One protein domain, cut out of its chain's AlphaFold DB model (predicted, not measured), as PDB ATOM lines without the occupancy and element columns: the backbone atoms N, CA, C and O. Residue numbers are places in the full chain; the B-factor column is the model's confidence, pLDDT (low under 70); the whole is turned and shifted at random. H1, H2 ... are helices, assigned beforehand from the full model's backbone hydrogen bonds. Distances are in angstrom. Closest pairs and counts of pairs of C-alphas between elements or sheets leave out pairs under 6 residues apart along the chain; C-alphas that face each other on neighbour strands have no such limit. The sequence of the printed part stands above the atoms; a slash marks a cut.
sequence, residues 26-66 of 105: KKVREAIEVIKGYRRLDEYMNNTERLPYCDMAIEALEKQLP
ATOM      1  N   LYS A  26     -43.241 -36.280   3.438       93.56
ATOM      2  CA  LYS A  26     -42.751 -35.973   2.096       93.56
ATOM      3  C   LYS A  26     -42.691 -34.459   1.896       93.56
ATOM      4  O   LYS A  26     -41.638 -33.962   1.509       93.56
ATOM      5  N   LYS A  27     -43.739 -33.717   2.259       94.62
ATOM      6  CA  LYS A  27     -43.720 -32.242   2.216       94.62
ATOM      7  C   LYS A  27     -42.653 -31.623   3.121       94.62
ATOM      8  O   LYS A  27     -42.030 -30.645   2.725       94.62
ATOM      9  N   VAL A  28     -42.416 -32.175   4.315       95.31
ATOM     10  CA  VAL A  28     -41.342 -31.694   5.208       95.31
ATOM     11  C   VAL A  28     -39.972 -31.889   4.557       95.31
ATOM     12  O   VAL A  28     -39.161 -30.965   4.548       95.31
ATOM     13  N   ARG A  29     -39.719 -33.062   3.960       96.88
ATOM     14  CA  ARG A  29     -38.469 -33.341   3.233       96.88
ATOM     15  C   ARG A  29     -38.295 -32.415   2.030       96.88
ATOM     16  O   ARG A  29     -37.213 -31.870   1.848       96.88
ATOM     17  N   GLU A  30     -39.354 -32.194   1.251       97.31
ATOM     18  CA  GLU A  30     -39.345 -31.248   0.129       97.31
ATOM     19  C   GLU A  30     -39.017 -29.821   0.598       97.31
ATOM     20  O   GLU A  30     -38.160 -29.162   0.012       97.31
ATOM     21  N   ALA A  31     -39.630 -29.360   1.694       97.38
ATOM     22  CA  ALA A  31     -39.358 -28.042   2.263       97.38
ATOM     23  C   ALA A  31     -37.901 -27.890   2.735       97.38
ATOM     24  O   ALA A  31     -37.280 -26.861   2.464       97.38
ATOM     25  N   ILE A  32     -37.333 -28.915   3.383       98.31
ATOM     26  CA  ILE A  32     -35.920 -28.924   3.792       98.31
ATOM     27  C   ILE A  32     -35.005 -28.759   2.572       98.31
ATOM     28  O   ILE A  32     -34.095 -27.930   2.599       98.31
ATOM     29  N   GLU A  33     -35.247 -29.501   1.489       98.25
ATOM     30  CA  GLU A  33     -34.413 -29.416   0.284       98.25
ATOM     31  C   GLU A  33     -34.511 -28.052  -0.411       98.25
ATOM     32  O   GLU A  33     -33.492 -27.504  -0.844       98.25
ATOM     33  N   VAL A  34     -35.704 -27.452  -0.444       98.19
ATOM     34  CA  VAL A  34     -35.899 -26.083  -0.947       98.19
ATOM     35  C   VAL A  34     -35.109 -25.071  -0.110       98.19
ATOM     36  O   VAL A  34     -34.380 -24.249  -0.669       98.19
ATOM     37  N   ILE A  35     -35.183 -25.146   1.224       97.81
ATOM     38  CA  ILE A  35     -34.477 -24.205   2.111       97.81
ATOM     39  C   ILE A  35     -32.962 -24.399   2.038       97.81
ATOM     40  O   ILE A  35     -32.234 -23.409   2.002       97.81
ATOM     41  N   LYS A  36     -32.464 -25.636   1.915       98.00
ATOM     42  CA  LYS A  36     -31.041 -25.889   1.623       98.00
ATOM     43  C   LYS A  36     -30.606 -25.237   0.307       98.00
ATOM     44  O   LYS A  36     -29.481 -24.753   0.211       98.00
ATOM     45  N   GLY A  37     -31.481 -25.212  -0.699       97.69
ATOM     46  CA  GLY A  37     -31.270 -24.474  -1.943       97.69
ATOM     47  C   GLY A  37     -31.095 -22.974  -1.706       97.69
ATOM     48  O   GLY A  37     -30.092 -22.410  -2.138       97.69
ATOM     49  N   TYR A  38     -32.015 -22.351  -0.965       96.81
ATOM     50  CA  TYR A  38     -31.907 -20.933  -0.603       96.81
ATOM     51  C   TYR A  38     -30.663 -20.631   0.221       96.81
ATOM     52  O   TYR A  38     -29.968 -19.671  -0.083       96.81
ATOM     53  N   ARG A  39     -30.324 -21.489   1.185       97.12
ATOM     54  CA  ARG A  39     -29.106 -21.350   1.984       97.12
ATOM     55  C   ARG A  39     -27.854 -21.298   1.106       97.12
ATOM     56  O   ARG A  39     -27.030 -20.412   1.285       97.12
ATOM     57  N   ARG A  40     -27.719 -22.224   0.145       97.38
ATOM     58  CA  ARG A  40     -26.584 -22.249  -0.801       97.38
ATOM     59  C   ARG A  40     -26.541 -21.003  -1.686       97.38
ATOM     60  O   ARG A  40     -25.457 -20.517  -1.990       97.38
ATOM     61  N   LEU A  41     -27.701 -20.498  -2.110       96.81
ATOM     62  CA  LEU A  41     -27.791 -19.253  -2.876       96.81
ATOM     63  C   LEU A  41     -27.384 -18.042  -2.028       96.81
ATOM     64  O   LEU A  41     -26.587 -17.234  -2.489       96.81
ATOM     65  N   ASP A  42     -27.882 -17.937  -0.797       96.38
ATOM     66  CA  ASP A  42     -27.517 -16.869   0.137       96.38
ATOM     67  C   ASP A  42     -26.012 -16.919   0.460       96.38
ATOM     68  O   ASP A  42     -25.358 -15.882   0.472       96.38
ATOM     69  N   GLU A  43     -25.427 -18.110   0.612       95.94
ATOM     70  CA  GLU A  43     -23.981 -18.297   0.791       95.94
ATOM     71  C   GLU A  43     -23.184 -17.838  -0.442       95.94
ATOM     72  O   GLU A  43     -22.237 -17.065  -0.309       95.94
ATOM     73  N   TYR A  44     -23.608 -18.232  -1.648       96.69
ATOM     74  CA  TYR A  44     -22.989 -17.792  -2.906       96.69
ATOM     75  C   TYR A  44     -23.040 -16.267  -3.089       96.69
ATOM     76  O   TYR A  44     -22.081 -15.662  -3.564       96.69
ATOM     77  N   MET A  45     -24.144 -15.639  -2.682       96.12
ATOM     78  CA  MET A  45     -24.346 -14.190  -2.766       96.12
ATOM     79  C   MET A  45     -23.738 -13.425  -1.576       96.12
ATOM     80  O   MET A  45     -23.897 -12.208  -1.500       96.12
ATOM     81  N   ASN A  46     -23.061 -14.115  -0.648       95.00
ATOM     82  CA  ASN A  46     -22.518 -13.562   0.597       95.00
ATOM     83  C   ASN A  46     -23.571 -12.848   1.476       95.00
ATOM     84  O   ASN A  46     -23.289 -11.861   2.156       95.00
ATOM     85  N   ASN A  47     -24.804 -13.349   1.461       93.19
ATOM     86  CA  ASN A  47     -25.914 -12.860   2.268       93.19
ATOM     87  C   ASN A  47     -25.924 -13.528   3.650       93.19
ATOM     88  O   ASN A  47     -26.767 -14.368   3.972       93.19
ATOM     89  N   THR A  48     -24.941 -13.165   4.470       92.81
ATOM     90  CA  THR A  48     -24.703 -13.787   5.780       92.81
ATOM     91  C   THR A  48     -25.828 -13.546   6.785       92.81
ATOM     92  O   THR A  48     -26.001 -14.353   7.692       92.81
ATOM     93  N   GLU A  49     -26.638 -12.500   6.603       95.19
ATOM     94  CA  GLU A  49     -27.790 -12.208   7.464       95.19
ATOM     95  C   GLU A  49     -28.892 -13.265   7.346       95.19
ATOM     96  O   GLU A  49     -29.593 -13.535   8.321       95.19
ATOM     97  N   ARG A  50     -29.050 -13.888   6.169       92.88
ATOM     98  CA  ARG A  50     -30.104 -14.885   5.928       92.88
ATOM     99  C   ARG A  50     -29.736 -16.302   6.356       92.88
ATOM    100  O   ARG A  50     -30.632 -17.077   6.697       92.88
ATOM    101  N   LEU A  51     -28.442 -16.633   6.387       94.75
ATOM    102  CA  LEU A  51     -27.959 -17.984   6.698       94.75
ATOM    103  C   LEU A  51     -28.483 -18.531   8.042       94.75
ATOM    104  O   LEU A  51     -28.998 -19.652   8.036       94.75
ATOM    105  N   PRO A  52     -28.471 -17.769   9.159       96.62
ATOM    106  CA  PRO A  52     -28.973 -18.263  10.441       96.62
ATOM    107  C   PRO A  52     -30.461 -18.628  10.408       96.62
ATOM    108  O   PRO A  52     -30.879 -19.576  11.068       96.62
ATOM    109  N   TYR A  53     -31.272 -17.908   9.625       95.94
ATOM    110  CA  TYR A  53     -32.698 -18.208   9.490       95.94
ATOM    111  C   TYR A  53     -32.935 -19.473   8.667       95.94
ATOM    112  O   TYR A  53     -33.828 -20.256   8.994       95.94
ATOM    113  N   CYS A  54     -32.132 -19.704   7.623       96.69
ATOM    114  CA  CYS A  54     -32.167 -20.960   6.877       96.69
ATOM    115  C   CYS A  54     -31.790 -22.146   7.771       96.69
ATOM    116  O   CYS A  54     -32.504 -23.147   7.767       96.69
ATOM    117  N   ASP A  55     -30.721 -22.016   8.559       96.62
ATOM    118  CA  ASP A  55     -30.261 -23.065   9.475       96.62
ATOM    119  C   ASP A  55     -31.310 -23.374  10.550       96.62
ATOM    120  O   ASP A  55     -31.686 -24.531  10.735       96.62
ATOM    121  N   MET A  56     -31.878 -22.337  11.172       97.06
ATOM    122  CA  MET A  56     -32.953 -22.480  12.155       97.06
ATOM    123  C   MET A  56     -34.198 -23.159  11.564       97.06
ATOM    124  O   MET A  56     -34.797 -24.032  12.195       97.06
ATOM    125  N   ALA A  57     -34.600 -22.777  10.348       97.19
ATOM    126  CA  ALA A  57     -35.756 -23.369   9.686       97.19
ATOM    127  C   ALA A  57     -35.517 -24.841   9.316       97.19
ATOM    128  O   ALA A  57     -36.413 -25.667   9.501       97.19
ATOM    129  N   ILE A  58     -34.316 -25.182   8.836       97.81
ATOM    130  CA  ILE A  58     -33.927 -26.569   8.553       97.81
ATOM    131  C   ILE A  58     -33.966 -27.395   9.842       97.81
ATOM    132  O   ILE A  58     -34.636 -28.425   9.863       97.81
ATOM    133  N   GLU A  59     -33.344 -26.926  10.929       96.44
ATOM    134  CA  GLU A  59     -33.325 -27.637  12.216       96.44
ATOM    135  C   GLU A  59     -34.750 -27.896  12.744       96.44
ATOM    136  O   GLU A  59     -35.090 -29.010  13.155       96.44
ATOM    137  N   ALA A  60     -35.617 -26.881  12.697       95.50
ATOM    138  CA  ALA A  60     -37.001 -27.002  13.145       95.50
ATOM    139  C   ALA A  60     -37.800 -28.018  12.312       95.50
ATOM    140  O   ALA A  60     -38.596 -28.780  12.867       95.50
ATOM    141  N   LEU A  61     -37.593 -28.053  10.992       96.19
ATOM    142  CA  LEU A  61     -38.246 -29.015  10.100       96.19
ATOM    143  C   LEU A  61     -37.707 -30.437  10.297       96.19
ATOM    144  O   LEU A  61     -38.490 -31.388  10.321       96.19
ATOM    145  N   GLU A  62     -36.401 -30.601  10.500       95.94
ATOM    146  CA  GLU A  62     -35.795 -31.907  10.777       95.94
ATOM    147  C   GLU A  62     -36.344 -32.536  12.063       95.94
ATOM    148  O   GLU A  62     -36.606 -33.741  12.092       95.94
ATOM    149  N   LYS A  63     -36.619 -31.730  13.098       94.25
ATOM    150  CA  LYS A  63     -37.258 -32.205  14.339       94.25
ATOM    151  C   LYS A  63     -38.691 -32.712  14.135       94.25
ATOM    152  O   LYS A  63     -39.157 -33.524  14.937       94.25
ATOM    153  N   GLN A  64     -39.386 -32.299  13.069       92.25
ATOM    154  CA  GLN A  64     -40.728 -32.802  12.729       92.25
ATOM    155  C   GLN A  64     -40.704 -34.178  12.053       92.25
ATOM    156  O   GLN A  64     -41.718 -34.891  12.078       92.25
ATOM    157  N   LEU A  65     -39.573 -34.556  11.450       93.69
ATOM    158  CA  LEU A  65     -39.387 -35.882  10.877       93.69
ATOM    159  C   LEU A  65     -39.162 -36.881  12.014       93.69
ATOM    160  O   LEU A  65     -38.245 -36.688  12.812       93.69
ATOM    161  N   PRO A  66     -39.976 -37.941  12.127       92.69
ATOM    162  CA  PRO A  66     -39.797 -38.908  13.192       92.69
ATOM    163  C   PRO A  66     -38.459 -39.635  13.030       92.69
ATOM    164  O   PRO A  66     -38.147 -40.162  11.962       92.69
TER     165      PRO A  66
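What this domain is: This is residues 26 to 66 of the 105 residues of an uncharacterized protein of Coprococcus sp. HPP0048 (UniProt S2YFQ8). Two helices, H1 and then the shorter H2, lie side by side and run opposite ways as a helical hairpin, with the link between them turning round at one end. The outline is only just a rod, its C-alphas spanning 33 by 15 by 8 A. The printed part has 41 residues, with two named helices and no named strand, and its class is all helix. It is only just compact, close to loose, with a radius of gyration of the C-alphas of 10.4 A.

Where its parts are: H1 holds residues 26 to 44 and is 27.3 A long from C-alpha 26 at (-42.751, -35.973, 2.096) to C-alpha 44. H2 holds residues 51 to 64 and is 20.5 A long, ending with C-alpha 64 at (-40.728, -32.802, 12.729).

How they stand to each other: H1 and H2 touch, the closest C-alphas being those of Ile 32 and Ile 58, 5.7 A apart. Their lines stand at a shallow tilt of 15 degrees, opposite ways. In H1 every O i to N i+4 pair is within hydrogen-bond range; in H2, 9 of 10.

The domain as a whole: The C-alphas of Met 45 and Pro 66 are the two farthest apart, 33.2 A. The printed part has no cut, and the link from H1 to H2, 6 residues, is short. The mean pLDDT of the printed part is 96.0, and no printed residue is under 70.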